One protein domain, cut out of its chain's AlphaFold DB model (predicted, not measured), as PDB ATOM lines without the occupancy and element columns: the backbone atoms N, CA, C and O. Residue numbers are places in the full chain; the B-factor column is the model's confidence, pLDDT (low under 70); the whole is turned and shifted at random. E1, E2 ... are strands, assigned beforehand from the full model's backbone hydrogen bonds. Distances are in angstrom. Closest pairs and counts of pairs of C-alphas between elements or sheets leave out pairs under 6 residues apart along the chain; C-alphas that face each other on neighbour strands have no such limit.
ATOM      1  N   PHE A  44      25.637  -7.133  19.309       54.16
ATOM      2  CA  PHE A  44      24.597  -6.897  20.290       54.16
ATOM      3  C   PHE A  44      23.266  -7.421  19.789       54.16
ATOM      4  O   PHE A  44      22.780  -6.986  18.746       54.16
ATOM      5  N   ASN A  45      22.672  -8.335  20.546       52.84
ATOM      6  CA  ASN A  45      21.342  -8.843  20.270       52.84
ATOM      7  C   ASN A  45      20.456  -8.480  21.466       52.84
ATOM      8  O   ASN A  45      20.334  -9.250  22.415       52.84
ATOM      9  N   SER A  46      19.862  -7.281  21.465       45.31
ATOM     10  CA  SER A  46      18.820  -6.977  22.451       45.31
ATOM     11  C   SER A  46      17.576  -7.764  22.095       45.31
ATOM     12  O   SER A  46      16.786  -7.348  21.244       45.31
ATOM     13  N   GLN A  47      17.372  -8.874  22.780       48.91
ATOM     14  CA  GLN A  47      16.030  -9.391  22.956       48.91
ATOM     15  C   GLN A  47      15.484  -8.777  24.237       48.91
ATOM     16  O   GLN A  47      16.037  -8.976  25.314       48.91
ATOM     17  N   VAL A  48      14.411  -7.997  24.117       49.66
ATOM     18  CA  VAL A  48      13.624  -7.607  25.287       49.66
ATOM     19  C   VAL A  48      12.911  -8.874  25.740       49.66
ATOM     20  O   VAL A  48      11.903  -9.272  25.158       49.66
ATOM     21  N   VAL A  49      13.493  -9.568  26.715       54.53
ATOM     22  CA  VAL A  49      12.853 -10.732  27.323       54.53
ATOM     23  C   VAL A  49      11.784 -10.213  28.267       54.53
ATOM     24  O   VAL A  49      12.084  -9.488  29.216       54.53
ATOM     25  N   ASP A  50      10.536 -10.569  27.984       50.56
ATOM     26  CA  ASP A  50       9.417 -10.228  28.846       50.56
ATOM     27  C   ASP A  50       9.625 -10.893  30.225       50.56
ATOM     28  O   ASP A  50       9.773 -12.125  30.284       50.56
ATOM     29  N   PRO A  51       9.664 -10.132  31.339       48.41
ATOM     30  CA  PRO A  51       9.856 -10.683  32.686       48.41
ATOM     31  C   PRO A  51       8.798 -11.732  33.076       48.41
ATOM     32  O   PRO A  51       8.992 -12.479  34.036       48.41
ATOM     33  N   MET A  52       7.710 -11.852  32.307       48.88
ATOM     34  CA  MET A  52       6.643 -12.842  32.486       48.88
ATOM     35  C   MET A  52       7.087 -14.316  32.413       48.88
ATOM     36  O   MET A  52       6.313 -15.188  32.802       48.88
ATOM     37  N   LYS A  53       8.303 -14.638  31.950       48.41
ATOM     38  CA  LYS A  53       8.787 -16.033  31.873       48.41
ATOM     39  C   LYS A  53       9.435 -16.590  33.154       48.41
ATOM     40  O   LYS A  53       9.824 -17.755  33.129       48.41
ATOM     41  N   GLY A  54       9.551 -15.819  34.248       43.34
ATOM     42  CA  GLY A  54      10.434 -16.198  35.369       43.34
ATOM     43  C   GLY A  54       9.939 -16.094  36.821       43.34
ATOM     44  O   GLY A  54      10.627 -16.628  37.683       43.34
ATOM     45  N   GLY A  55       8.802 -15.468  37.158       47.25
ATOM     46  CA  GLY A  55       8.405 -15.355  38.578       47.25
ATOM     47  C   GLY A  55       7.246 -14.399  38.889       47.25
ATOM     48  O   GLY A  55       6.728 -13.731  37.996       47.25
ATOM     49  N   SER A  56       6.814 -14.356  40.161       46.50
ATOM     50  CA  SER A  56       5.686 -13.529  40.620       46.50
ATOM     51  C   SER A  56       6.022 -12.029  40.631       46.50
ATOM     52  O   SER A  56       7.070 -11.594  41.106       46.50
ATOM     53  N   TRP A  57       5.076 -11.242  40.115       44.16
ATOM     54  CA  TRP A  57       5.113  -9.790  39.874       44.16
ATOM     55  C   TRP A  57       5.593  -8.917  41.051       44.16
ATOM     56  O   TRP A  57       6.094  -7.818  40.846       44.16
ATOM     57  N   GLU A  58       5.496  -9.400  42.290       44.75
ATOM     58  CA  GLU A  58       5.823  -8.621  43.495       44.75
ATOM     59  C   GLU A  58       7.331  -8.510  43.783       44.75
ATOM     60  O   GLU A  58       7.740  -7.675  44.589       44.75
ATOM     61  N   LYS A  59       8.175  -9.315  43.120       43.47
ATOM     62  CA  LYS A  59       9.644  -9.260  43.272       43.47
ATOM     63  C   LYS A  59      10.382  -8.719  42.049       43.47
ATOM     64  O   LYS A  59      11.532  -8.305  42.177       43.47
ATOM     65  N   SER A  60       9.731  -8.651  40.892       46.44
ATOM     66  CA  SER A  60      10.299  -8.058  39.685       46.44
ATOM     67  C   SER A  60       9.922  -6.581  39.599       46.44
ATOM     68  O   SER A  60       9.030  -6.175  38.856       46.44
ATOM     69  N   LYS A  61      10.674  -5.725  40.310       61.19
ATOM     70  CA  LYS A  61      10.910  -4.355  39.811       61.19
ATOM     71  C   LYS A  61      11.227  -4.530  38.326       61.19
ATOM     72  O   LYS A  61      12.131  -5.302  38.038       61.19
ATOM     73  N   ALA A  62      10.438  -3.975  37.406       72.94
ATOM     74  CA  ALA A  62      10.508  -4.343  35.991       72.94
ATOM     75  C   ALA A  62      11.958  -4.235  35.473       72.94
ATOM     76  O   ALA A  62      12.455  -3.132  35.262       72.94
ATOM     77  N   ILE A  63      12.658  -5.367  35.357       84.75
ATOM     78  CA  ILE A  63      14.058  -5.449  34.934       84.75
ATOM     79  C   ILE A  63      14.055  -5.963  33.502       84.75
ATOM     80  O   ILE A  63      13.518  -7.029  33.211       84.75
ATOM     81  N   THR A  64      14.660  -5.195  32.605       85.25
ATOM     82  CA  THR A  64      15.008  -5.641  31.261       85.25
ATOM     83  C   THR A  64      16.379  -6.290  31.304       85.25
ATOM     84  O   THR A  64      17.346  -5.680  31.760       85.25
ATOM     85  N   TRP A  65      16.467  -7.513  30.798       88.06
ATOM     86  CA  TRP A  65      17.729  -8.217  30.639       88.06
ATOM     87  C   TRP A  65      18.280  -8.009  29.240       88.06
ATOM     88  O   TRP A  65      17.570  -8.140  28.246       88.06
ATOM     89  N   ILE A  66      19.561  -7.682  29.185       87.88
ATOM     90  CA  ILE A  66      20.302  -7.463  27.959       87.88
ATOM     91  C   ILE A  66      21.369  -8.546  27.845       87.88
ATOM     92  O   ILE A  66      22.237  -8.637  28.712       87.88
ATOM     93  N   GLU A  67      21.320  -9.339  26.776       88.19
ATOM     94  CA  GLU A  67      22.340 -10.349  26.499       88.19
ATOM     95  C   GLU A  67      23.596  -9.719  25.881       88.19
ATOM     96  O   GLU A  67      23.534  -8.920  24.942       88.19
ATOM     97  N   ILE A  68      24.749 -10.123  26.400       89.00
ATOM     98  CA  ILE A  68      26.080  -9.806  25.902       89.00
ATOM     99  C   ILE A  68      26.687 -11.116  25.405       89.00
ATOM    100  O   ILE A  68      27.032 -11.985  26.206       89.00
ATOM    101  N   ASN A  69      26.821 -11.244  24.086       88.31
ATOM    102  CA  ASN A  69      27.435 -12.401  23.442       88.31
ATOM    103  C   ASN A  69      28.845 -12.050  22.965       88.31
ATOM    104  O   ASN A  69      29.028 -11.107  22.195       88.31
ATOM    105  N   VAL A  70      29.839 -12.827  23.395       86.69
ATOM    106  CA  VAL A  70      31.243 -12.640  23.002       86.69
ATOM    107  C   VAL A  70      31.910 -13.947  22.613       86.69
ATOM    108  O   VAL A  70      31.568 -15.011  23.112       86.69
ATOM    109  N   LEU A  71      32.896 -13.876  21.720       88.62
ATOM    110  CA  LEU A  71      33.620 -15.061  21.246       88.62
ATOM    111  C   LEU A  71      34.706 -15.538  22.216       88.62
ATOM    112  O   LEU A  71      35.110 -16.697  22.166       88.62
ATOM    113  N   GLU A  72      35.186 -14.653  23.085       87.88
ATOM    114  CA  GLU A  72      36.227 -14.931  24.069       87.88
ATOM    115  C   GLU A  72      35.883 -14.280  25.405       87.88
ATOM    116  O   GLU A  72      35.013 -13.416  25.484       87.88
ATOM    117  N   ASN A  73      36.555 -14.705  26.474       89.38
ATOM    118  CA  ASN A  73      36.306 -14.134  27.789       89.38
ATOM    119  C   ASN A  73      36.832 -12.692  27.856       89.38
ATOM    120  O   ASN A  73      38.035 -12.461  27.744       89.38
ATOM    121  N   MET A  74      35.926 -11.734  28.041       89.06
ATOM    122  CA  MET A  74      36.216 -10.305  28.056       89.06
ATOM    123  C   MET A  74      35.884  -9.676  29.407       89.06
ATOM    124  O   MET A  74      34.994 -10.127  30.134       89.06
ATOM    125  N   VAL A  75      36.608  -8.601  29.715       91.38
ATOM    126  CA  VAL A  75      36.295  -7.701  30.822       91.38
ATOM    127  C   VAL A  75      35.648  -6.448  30.249       91.38
ATOM    128  O   VAL A  75      36.183  -5.836  29.327       91.38
ATOM    129  N   PHE A  76      34.515  -6.067  30.822       90.75
ATOM    130  CA  PHE A  76      33.795  -4.842  30.513       90.75
ATOM    131  C   PHE A  76      33.882  -3.901  31.700       90.75
ATOM    132  O   PHE A  76      33.793  -4.335  32.846       90.75
ATOM    133  N   MET A  77      33.990  -2.610  31.429       93.88
ATOM    134  CA  MET A  77      33.730  -1.575  32.413       93.88
ATOM    135  C   MET A  77      32.280  -1.127  32.263       93.88
ATOM    136  O   MET A  77      31.896  -0.614  31.215       93.88
ATOM    137  N   VAL A  78      31.472  -1.324  33.298       93.06
ATOM    138  CA  VAL A  78      30.082  -0.869  33.346       93.06
ATOM    139  C   VAL A  78      30.019   0.330  34.275       93.06
ATOM    140  O   VAL A  78      30.231   0.198  35.478       93.06
ATOM    141  N   ASP A  79      29.748   1.500  33.712       92.88
ATOM    142  CA  ASP A  79      29.577   2.752  34.436       92.88
ATOM    143  C   ASP A  79      28.092   3.104  34.502       92.88
ATOM    144  O   ASP A  79      27.444   3.331  33.475       92.88
ATOM    145  N   ILE A  80      27.552   3.095  35.718       91.81
ATOM    146  CA  ILE A  80      26.139   3.344  35.991       91.81
ATOM    147  C   ILE A  80      26.014   4.715  36.637       91.81
ATOM    148  O   ILE A  80      26.613   4.961  37.684       91.81
ATOM    149  N   LYS A  81      25.193   5.582  36.042       87.19
ATOM    150  CA  LYS A  81      24.844   6.883  36.612       87.19
ATOM    151  C   LYS A  81      23.362   6.941  36.928       87.19
ATOM    152  O   LYS A  81      22.507   6.763  36.056       87.19
ATOM    153  N   TYR A  82      23.066   7.183  38.199       85.69
ATOM    154  CA  TYR A  82      21.697   7.381  38.657       85.69
ATOM    155  C   TYR A  82      21.208   8.773  38.246       85.69
ATOM    156  O   TYR A  82      22.012   9.702  38.184       85.69
ATOM    157  N   PRO A  83      19.907   8.937  37.964       81.31
ATOM    158  CA  PRO A  83      19.353  10.254  37.694       81.31
ATOM    159  C   PRO A  83      19.383  11.133  38.951       81.31
ATOM    160  O   PRO A  83      19.218  10.633  40.064       81.31
ATOM    161  N   ASP A  84      19.473  12.451  38.759       83.56
ATOM    162  CA  ASP A  84      19.449  13.475  39.820       83.56
ATOM    163  C   ASP A  84      18.042  13.681  40.427       83.56
ATOM    164  O   ASP A  84      17.579  14.799  40.651       83.56
ATOM    165  N   ARG A  85      17.304  12.593  40.651       81.50
ATOM    166  CA  ARG A  85      15.989  12.590  41.296       81.50
ATOM    167  C   ARG A  85      15.861  11.376  42.203       81.50
ATOM    168  O   ARG A  85      16.366  10.301  41.886       81.50
ATOM    169  N   LEU A  86      15.130  11.534  43.302       76.69
ATOM    170  CA  LEU A  86      14.810  10.417  44.182       76.69
ATOM    171  C   LEU A  86      13.862   9.457  43.450       76.69
ATOM    172  O   LEU A  86      12.826   9.878  42.934       76.69
ATOM    173  N   ILE A  87      14.231   8.176  43.382       74.31
ATOM    174  CA  ILE A  87      13.390   7.116  42.821       74.31
ATOM    175  C   ILE A  87      13.169   6.073  43.909       74.31
ATOM    176  O   ILE A  87      14.125   5.485  44.418       74.31
ATOM    177  N   GLU A  88      11.900   5.846  44.232       75.38
ATOM    178  CA  GLU A  88      11.463   4.776  45.118       75.38
ATOM    179  C   GLU A  88      10.660   3.742  44.313       75.38
ATOM    180  O   GLU A  88       9.757   4.125  43.566       75.38
ATOM    181  N   PRO A  89      10.972   2.438  44.430       75.38
ATOM    182  CA  PRO A  89      12.049   1.859  45.233       75.38
ATOM    183  C   PRO A  89      13.441   2.110  44.626       75.38
ATOM    184  O   PRO A  89      13.574   2.384  43.434       75.38
ATOM    185  N   ALA A  90      14.487   1.963  45.448       82.94
ATOM    186  CA  ALA A  90      15.866   2.139  45.001       82.94
ATOM    187  C   ALA A  90      16.181   1.273  43.770       82.94
ATOM    188  O   ALA A  90      15.822   0.086  43.720       82.94
ATOM    189  N   LEU A  91      16.876   1.886  42.807       86.31
ATOM    190  CA  LEU A  91      17.293   1.238  41.572       86.31
ATOM    191  C   LEU A  91      18.292   0.117  41.841       86.31
ATOM    192  O   LEU A  91      19.197   0.213  42.681       86.31
ATOM    193  N   GLU A  92      18.101  -0.962  41.098       90.81
ATOM    194  CA  GLU A  92      18.899  -2.169  41.183       90.81
ATOM    195  C   GLU A  92      19.287  -2.602  39.783       90.81
ATOM    196  O   GLU A  92      18.443  -2.733  38.900       90.81
ATOM    197  N   PHE A  93      20.586  -2.795  39.613       92.75
ATOM    198  CA  PHE A  93      21.216  -3.269  38.398       92.75
ATOM    199  C   PHE A  93      21.839  -4.613  38.720       92.75
ATOM    200  O   PHE A  93      22.325  -4.808  39.837       92.75
ATOM    201  N   TYR A  94      21.841  -5.523  37.760       95.19
ATOM    202  CA  TYR A  94      22.305  -6.886  37.977       95.19
ATOM    203  C   TYR A  94      23.225  -7.332  36.854       95.19
ATOM    204  O   TYR A  94      23.094  -6.879  35.720       95.19
ATOM    205  N   PHE A  95      24.139  -8.245  37.156       95.88
ATOM    206  CA  PHE A  95      24.966  -8.899  36.157       95.88
ATOM    207  C   PHE A  95      24.980 -10.409  36.378       95.88
ATOM    208  O   PHE A  95      25.071 -10.883  37.510       95.88
ATOM    209  N   LEU A  96      24.895 -11.164  35.288       94.31
ATOM    210  CA  LEU A  96      24.951 -12.623  35.278       94.31
ATOM    211  C   LEU A  96      26.017 -13.064  34.281       94.31
ATOM    212  O   LEU A  96      25.964 -12.697  33.114       94.31
ATOM    213  N   ASN A  97      26.987 -13.857  34.727       94.69
ATOM    214  CA  ASN A  97      28.170 -14.202  33.934       94.69
ATOM    215  C   ASN A  97      28.525 -15.691  33.974       94.69
ATOM    216  O   ASN A  97      29.696 -16.083  33.993       94.69
ATOM    217  N   ASN A  98      27.492 -16.524  34.044       91.31
ATOM    218  CA  ASN A  98      27.611 -17.977  34.097       91.31
ATOM    219  C   ASN A  98      27.165 -18.661  32.788       91.31
ATOM    220  O   ASN A  98      27.137 -19.886  32.738       91.31
ATOM    221  N   GLY A  99      26.811 -17.905  31.740       88.00
ATOM    222  CA  GLY A  99      26.311 -18.462  30.476       88.00
ATOM    223  C   GLY A  99      24.885 -19.018  30.529       88.00
ATOM    224  O   GLY A  99      24.406 -19.534  29.526       88.00
ATOM    225  N   THR A 100      24.200 -18.929  31.671       89.12
ATOM    226  CA  THR A 100      22.824 -19.413  31.838       89.12
ATOM    227  C   THR A 100      21.823 -18.264  31.744       89.12
ATOM    228  O   THR A 100      22.197 -17.093  31.772       89.12
ATOM    229  N   SER A 101      20.536 -18.596  31.677       87.88
ATOM    230  CA  SER A 101      19.418 -17.658  31.840       87.88
ATOM    231  C   SER A 101      18.783 -17.732  33.238       87.88
ATOM    232  O   SER A 101      17.643 -17.309  33.426       87.88
ATOM    233  N   ASN A 102      19.498 -18.279  34.233       89.19
ATOM    234  CA  ASN A 102      19.034 -18.304  35.618       89.19
ATOM    235  C   ASN A 102      19.317 -16.957  36.302       89.19
ATOM    236  O   ASN A 102      20.340 -16.774  36.961       89.19
ATOM    237  N   PHE A 103      18.414 -15.996  36.115       91.06
ATOM    238  CA  PHE A 103      18.574 -14.617  36.592       91.06
ATOM    239  C   PHE A 103      18.623 -14.472  38.121       91.06
ATOM    240  O   PHE A 103      19.147 -13.475  38.619       91.06
ATOM    241  N   GLU A 104      18.163 -15.478  38.865       89.25
ATOM    242  CA  GLU A 104      18.271 -15.531  40.330       89.25
ATOM    243  C   GLU A 104      19.728 -15.673  40.809       89.25
ATOM    244  O   GLU A 104      20.047 -15.320  41.940       89.25
ATOM    245  N   GLU A 105      20.637 -16.152  39.949       91.31
ATOM    246  CA  GLU A 105      22.077 -16.246  40.242       91.31
ATOM    247  C   GLU A 105      22.845 -14.953  39.923       91.31
ATOM    248  O   GLU A 105      24.074 -14.902  40.029       91.31
ATOM    249  N   SER A 106      22.141 -13.904  39.496       94.94
ATOM    250  CA  SER A 106      22.769 -12.623  39.204       94.94
ATOM    251  C   SER A 106      23.257 -11.930  40.476       94.94
ATOM    252  O   SER A 106      22.700 -12.081  41.564       94.94
ATOM    253  N   TYR A 107      24.316 -11.138  40.341       95.12
ATOM    254  CA  TYR A 107      24.808 -10.293  41.422       95.12
ATOM    255  C   TYR A 107      24.492  -8.830  41.140       95.12
ATOM    256  O   TYR A 107      24.447  -8.389  39.991       95.12
ATOM    257  N   ARG A 108      24.262  -8.068  42.209       95.19
ATOM    258  CA  ARG A 108      23.923  -6.651  42.116       95.19
ATOM    259  C   ARG A 108      25.149  -5.828  41.721       95.19
ATOM    260  O   ARG A 108      26.218  -5.992  42.302       95.19
ATOM    261  N   LEU A 109      24.958  -4.904  40.788       95.00
ATOM    262  CA  LEU A 109      25.905  -3.843  40.473       95.00
ATOM    263  C   LEU A 109      25.604  -2.602  41.320       95.00
ATOM    264  O   LEU A 109      24.448  -2.255  41.582       95.00
ATOM    265  N   HIS A 110      26.664  -1.925  41.744       90.62
ATOM    266  CA  HIS A 110      26.594  -0.679  42.503       90.62
ATOM    267  C   HIS A 110      26.571   0.562  41.595       90.62
ATOM    268  O   HIS A 110      26.736   0.467  40.383       90.62
ATOM    269  N   ASN A 111      26.350   1.739  42.183       89.12
ATOM    270  CA  ASN A 111      26.497   3.009  41.472       89.12
ATOM    271  C   ASN A 111      27.981   3.264  41.133       89.12
ATOM    272  O   ASN A 111      28.851   2.956  41.951       89.12
ATOM    273  N   GLY A 112      28.259   3.860  39.971       91.00
ATOM    274  CA  GLY A 112      29.612   4.117  39.472       91.00
ATOM    275  C   GLY A 112      30.167   3.019  38.559       91.00
ATOM    276  O   GLY A 112      29.431   2.174  38.046       91.00
ATOM    277  N   SER A 113      31.483   3.059  38.336       93.62
ATOM    278  CA  SER A 113      32.186   2.188  37.387       93.62
ATOM    279  C   SER A 113      32.645   0.875  38.027       93.62
ATOM    280  O   SER A 113      33.342   0.881  39.042       93.62
ATOM    281  N   GLN A 114      32.281  -0.253  37.419       95.56
ATOM    282  CA  GLN A 114      32.649  -1.598  37.866       95.56
ATOM    283  C   GLN A 114      33.145  -2.450  36.705       95.56
ATOM    284  O   GLN A 114      32.539  -2.479  35.635       95.56
ATOM    285  N   ALA A 115      34.222  -3.195  36.947       94.50
ATOM    286  CA  ALA A 115      34.695  -4.203  36.016       94.50
ATOM    287  C   ALA A 115      33.877  -5.491  36.178       94.50
ATOM    288  O   ALA A 115      33.791  -6.047  37.273       94.50
ATOM    289  N   VAL A 116      33.312  -5.982  35.082       94.75
ATOM    290  CA  VAL A 116      32.577  -7.247  35.019       94.75
ATOM    291  C   VAL A 116      33.211  -8.153  33.972       94.75
ATOM    292  O   VAL A 116      33.673  -7.693  32.933       94.75
ATOM    293  N   ILE A 117      33.249  -9.454  34.241       93.56
ATOM    294  CA  ILE A 117      33.830 -10.458  33.343       93.56
ATOM    295  C   ILE A 117      32.731 -11.360  32.799       93.56
ATOM    296  O   ILE A 117      31.880 -11.794  33.576       93.56
ATOM    297  N   THR A 118      32.741 -11.663  31.498       89.06
ATOM    298  CA  THR A 118      31.705 -12.494  30.846       89.06
ATOM    299  C   THR A 118      31.631 -13.918  31.364       89.06
ATOM    300  O   THR A 118      30.550 -14.498  31.377       89.06
ATOM    301  N   ASN A 119      32.753 -14.493  31.793       89.94
ATOM    302  CA  ASN A 119      32.773 -15.825  32.371       89.94
ATOM    303  C   ASN A 119      33.661 -15.867  33.615       89.94
ATOM    304  O   ASN A 119      34.869 -15.617  33.557       89.94
ATOM    305  N   LYS A 120      33.049 -16.254  34.739       85.12
ATOM    306  CA  LYS A 120      33.704 -16.370  36.049       85.12
ATOM    307  C   LYS A 120      34.855 -17.386  36.084       85.12
ATOM    308  O   LYS A 120      35.720 -17.275  36.944       85.12
ATOM    309  N   SER A 121      34.897 -18.354  35.166       84.75
ATOM    310  CA  SER A 121      35.969 -19.361  35.105       84.75
ATOM    311  C   SER A 121      37.343 -18.781  34.760       84.75
ATOM    312  O   SER A 121      38.347 -19.421  35.051       84.75
ATOM    313  N   GLY A 122      37.413 -17.599  34.132       77.50
ATOM    314  CA  GLY A 122      38.684 -16.988  33.719       77.50
ATOM    315  C   GLY A 122      39.413 -17.733  32.591       77.50
ATOM    316  O   GLY A 122      40.491 -17.316  32.173       77.50
ATOM    317  N   THR A 123      38.833 -18.812  32.070       84.00
ATOM    318  CA  THR A 123      39.441 -19.648  31.032       84.00
ATOM    319  C   THR A 123      39.173 -19.068  29.643       84.00
ATOM    320  O   THR A 123      38.102 -18.515  29.385       84.00
ATOM    321  N   LEU A 124      40.137 -19.213  28.729       83.75
ATOM    322  CA  LEU A 124      39.930 -18.910  27.310       83.75
ATOM    323  C   LEU A 124      38.919 -19.890  26.714       83.75
ATOM    324  O   LEU A 124      38.997 -21.089  26.983       83.75
ATOM    325  N   VAL A 125      38.031 -19.415  25.843       84.25
ATOM    326  CA  VAL A 125      36.959 -20.241  25.263       84.25
ATOM    327  C   VAL A 125      37.530 -21.458  24.545       84.25
ATOM    328  O   VAL A 125      37.028 -22.571  24.696       84.25
ATOM    329  N   ARG A 126      38.650 -21.286  23.836       86.19
ATOM    330  CA  ARG A 126      39.364 -22.378  23.152       86.19
ATOM    331  C   ARG A 126      39.846 -23.519  24.061       86.19
ATOM    332  O   ARG A 126      40.158 -24.582  23.538       86.19
ATOM    333  N   LEU A 127      39.949 -23.291  25.371       90.19
ATOM    334  CA  LEU A 127      40.386 -24.278  26.367       90.19
ATOM    335  C   LEU A 127      39.215 -24.880  27.163       90.19
ATOM    336  O   LEU A 127      39.438 -25.736  28.016       90.19
ATOM    337  N   MET A 128      37.978 -24.441  26.916       90.00
ATOM    338  CA  MET A 128      36.788 -24.992  27.567       90.00
ATOM    339  C   MET A 128      36.380 -26.329  26.946       90.00
ATOM    340  O   MET A 128      36.548 -26.546  25.745       90.00
ATOM    341  N   ASN A 129      35.808 -27.216  27.765       90.00
ATOM    342  CA  ASN A 129      35.266 -28.496  27.322       90.00
ATOM    343  C   ASN A 129      33.859 -28.723  27.922       90.00
ATOM    344  O   ASN A 129      33.761 -28.856  29.144       90.00
ATOM    345  N   PRO A 130      32.786 -28.777  27.109       90.38
ATOM    346  CA  PRO A 130      32.780 -28.560  25.661       90.38
ATOM    347  C   PRO A 130      33.161 -27.118  25.300       90.38
ATOM    348  O   PRO A 130      32.945 -26.200  26.089       90.38
ATOM    349  N   ARG A 131      33.734 -26.915  24.108       92.06
ATOM    350  CA  ARG A 131      34.082 -25.578  23.611       92.06
ATOM    351  C   ARG A 131      32.810 -24.861  23.140       92.06
ATOM    352  O   ARG A 131      32.247 -25.287  22.128       92.06
ATOM    353  N   PRO A 132      32.358 -23.788  23.815       88.56
ATOM    354  CA  PRO A 132      31.195 -23.047  23.352       88.56
ATOM    355  C   PRO A 132      31.550 -22.193  22.123       88.56
ATOM    356  O   PRO A 132      32.705 -21.813  21.923       88.56
ATOM    357  N   LEU A 133      30.548 -21.894  21.288       87.25
ATOM    358  CA  LEU A 133      30.702 -21.000  20.128       87.25
ATOM    359  C   LEU A 133      30.812 -19.526  20.542       87.25
ATOM    360  O   LEU A 133      31.475 -18.744  19.868       87.25
ATOM    361  N   ALA A 134      30.160 -19.172  21.648       86.81
ATOM    362  CA  ALA A 134      30.192 -17.864  22.278       86.81
ATOM    363  C   ALA A 134      29.952 -18.023  23.786       86.81
ATOM    364  O   ALA A 134      29.371 -19.013  24.235       86.81
ATOM    365  N   LEU A 135      30.403 -17.047  24.563       89.38
ATOM    366  CA  LEU A 135      30.030 -16.858  25.954       89.38
ATOM    367  C   LEU A 135      28.891 -15.849  26.026       89.38
ATOM    368  O   LEU A 135      28.969 -14.786  25.408       89.38
ATOM    369  N   SER A 136      27.889 -16.172  26.837       90.06
ATOM    370  CA  SER A 136      26.764 -15.288  27.124       90.06
ATOM    371  C   SER A 136      26.881 -14.742  28.545       90.06
ATOM    372  O   SER A 136      27.132 -15.477  29.502       90.06
ATOM    373  N   ALA A 137      26.679 -13.441  28.685       92.81
ATOM    374  CA  ALA A 137      26.457 -12.769  29.955       92.81
ATOM    375  C   ALA A 137      25.206 -11.895  29.844       92.81
ATOM    376  O   ALA A 137      24.771 -11.567  28.744       92.81
ATOM    377  N   TRP A 138      24.630 -11.504  30.975       93.62
ATOM    378  CA  TRP A 138      23.423 -10.691  31.003       93.62
ATOM    379  C   TRP A 138      23.597  -9.481  31.901       93.62
ATOM    380  O   TRP A 138      24.092  -9.594  33.021       93.62
ATOM    381  N   LEU A 139      23.131  -8.333  31.421       93.94
ATOM    382  CA  LEU A 139      23.021  -7.100  32.186       93.94
ATOM    383  C   LEU A 139      21.540  -6.812  32.457       93.94
ATOM    384  O   LEU A 139      20.761  -6.597  31.530       93.94
ATOM    385  N   GLY A 140      21.156  -6.828  33.728       92.44
ATOM    386  CA  GLY A 140      19.810  -6.519  34.199       92.44
ATOM    387  C   GLY A 140      19.679  -5.035  34.513       92.44
ATOM    388  O   GLY A 140      20.394  -4.510  35.368       92.44
ATOM    389  N   LEU A 141      18.758  -4.364  33.823       89.44
ATOM    390  CA  LEU A 141      18.506  -2.932  33.925       89.44
ATOM    391  C   LEU A 141      17.079  -2.655  34.403       89.44
ATOM    392  O   LEU A 141      16.141  -3.198  33.820       89.44
ATOM    393  N   PRO A 142      16.863  -1.769  35.383       87.50
ATOM    394  CA  PRO A 142      15.517  -1.380  35.768       87.50
ATOM    395  C   PRO A 142      14.876  -0.520  34.666       87.50
ATOM    396  O   PRO A 142      15.500   0.391  34.120       87.50
ATOM    397  N   MET A 143      13.607  -0.779  34.357       80.56
ATOM    398  CA  MET A 143      12.813  -0.056  33.359       80.56
ATOM    399  C   MET A 143      12.339   1.293  33.911       80.56
ATOM    400  O   MET A 143      11.153   1.514  34.142       80.56
ATOM    401  N   THR A 144      13.274   2.215  34.137       76.25
ATOM    402  CA  THR A 144      12.959   3.605  34.478       76.25
ATOM    403  C   THR A 144      13.687   4.577  33.556       76.25
ATOM    404  O   THR A 144      14.772   4.305  33.044       76.25
ATOM    405  N   GLY A 145      13.071   5.732  33.326       73.12
ATOM    406  CA  GLY A 145      13.667   6.792  32.522       73.12
ATOM    407  C   GLY A 145      14.791   7.524  33.260       73.12
ATOM    408  O   GLY A 145      14.760   7.675  34.484       73.12
ATOM    409  N   GLY A 146      15.743   8.055  32.491       72.94
ATOM    410  CA  GLY A 146      16.793   8.945  32.996       72.94
ATOM    411  C   GLY A 146      18.043   8.244  33.529       72.94
ATOM    412  O   GLY A 146      18.900   8.915  34.087       72.94
ATOM    413  N   ILE A 147      18.165   6.927  33.362       80.50
ATOM    414  CA  ILE A 147      19.406   6.211  33.661       80.50
ATOM    415  C   ILE A 147      20.353   6.314  32.464       80.50
ATOM    416  O   ILE A 147      19.953   6.047  31.329       80.50
ATOM    417  N   GLU A 148      21.618   6.628  32.733       83.94
ATOM    418  CA  GLU A 148      22.709   6.477  31.772       83.94
ATOM    419  C   GLU A 148      23.571   5.275  32.174       83.94
ATOM    420  O   GLU A 148      24.061   5.191  33.302       83.94
ATOM    421  N   ILE A 149      23.742   4.334  31.242       86.75
ATOM    422  CA  ILE A 149      24.659   3.202  31.381       86.75
ATOM    423  C   ILE A 149      25.664   3.283  30.246       86.75
ATOM    424  O   ILE A 149      25.290   3.360  29.073       86.75
ATOM    425  N   ARG A 150      26.942   3.227  30.600       87.69
ATOM    426  CA  ARG A 150      28.048   3.168  29.654       87.69
ATOM    427  C   ARG A 150      28.780   1.848  29.846       87.69
ATOM    428  O   ARG A 150      29.205   1.535  30.951       87.69
ATOM    429  N   ILE A 151      28.896   1.076  28.769       87.00
ATOM    430  CA  ILE A 151      29.671  -0.165  28.733       87.00
ATOM    431  C   ILE A 151      30.900   0.092  27.868       87.00
ATOM    432  O   ILE A 151      30.766   0.468  26.704       87.00
ATOM    433  N   GLU A 152      32.082  -0.109  28.431       84.25
ATOM    434  CA  GLU A 152      33.362  -0.001  27.731       84.25
ATOM    435  C   GLU A 152      34.069  -1.356  27.742       84.25
ATOM    436  O   GLU A 152      33.909  -2.145  28.672       84.25
ATOM    437  N   TYR A 153      34.853  -1.628  26.707       82.31
ATOM    438  CA  TYR A 153      35.699  -2.811  26.604       82.31
ATOM    439  C   TYR A 153      37.023  -2.423  25.914       82.31
ATOM    440  O   TYR A 153      37.035  -1.425  25.186       82.31
TER     441      TYR A 153
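Overview. This is residues 44 to 153 of the 154 residues of an uncharacterized protein of Algoriphagus ratkowskyi (UniProt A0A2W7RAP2). With little regular structure, the domain is a rough sandwich: antiparallel sheet E1-E6-E3-E4 faces antiparallel sheet E5-E2-E7, with long loops at opposite ends. Residues 44 to 45 pair along E1. The printed part has 110 residues, no named helix and seven strands, E1 to E7; it is all strand, with 41 residues in named elements. It is compact, radius of gyration of the C-alphas 14.7 A, spanning 46 by 30 by 21 A.

Along the chain. E1, residues 63 to 70, begins at C-alpha 63 (14.058, -5.449, 34.934) and measures 22.1 A; E6, 135 to 142, 23.4 A. E3 is 93 to 96, E4 107 to 109, E5 112 to 117. E2, 75 to 81, measures 19.4 A; E7, 148 to 152, ends at C-alpha 152 (33.362, -0.001, 27.731).

Arrangement. Within hydrogen-bond range are N 64 and O 141 for E1 and E6, 2.8 A; N 140 and O 94 for E6 and E3, 2.8 A; N 95 and O 107 for hairpin E3 and E4, 2.9 A; N 78 and O 114 for E2 and E5, 2.8 A; N 79 and O 150 for E2 and E7, 2.8 A. E1 and E6 are antiparallel at 156 degrees. The closest C-alphas of E3 and E5, Phe 95 and Val 116, are 7.9 A apart.

Size, cuts and confidence. The farthest C-alphas, Arg 85 and Asn 129, are 47.5 A apart. The printed part has no cut. Links E2 to E3 and E5 to E6 are long. Residues 44 to 61 have pLDDT under 70.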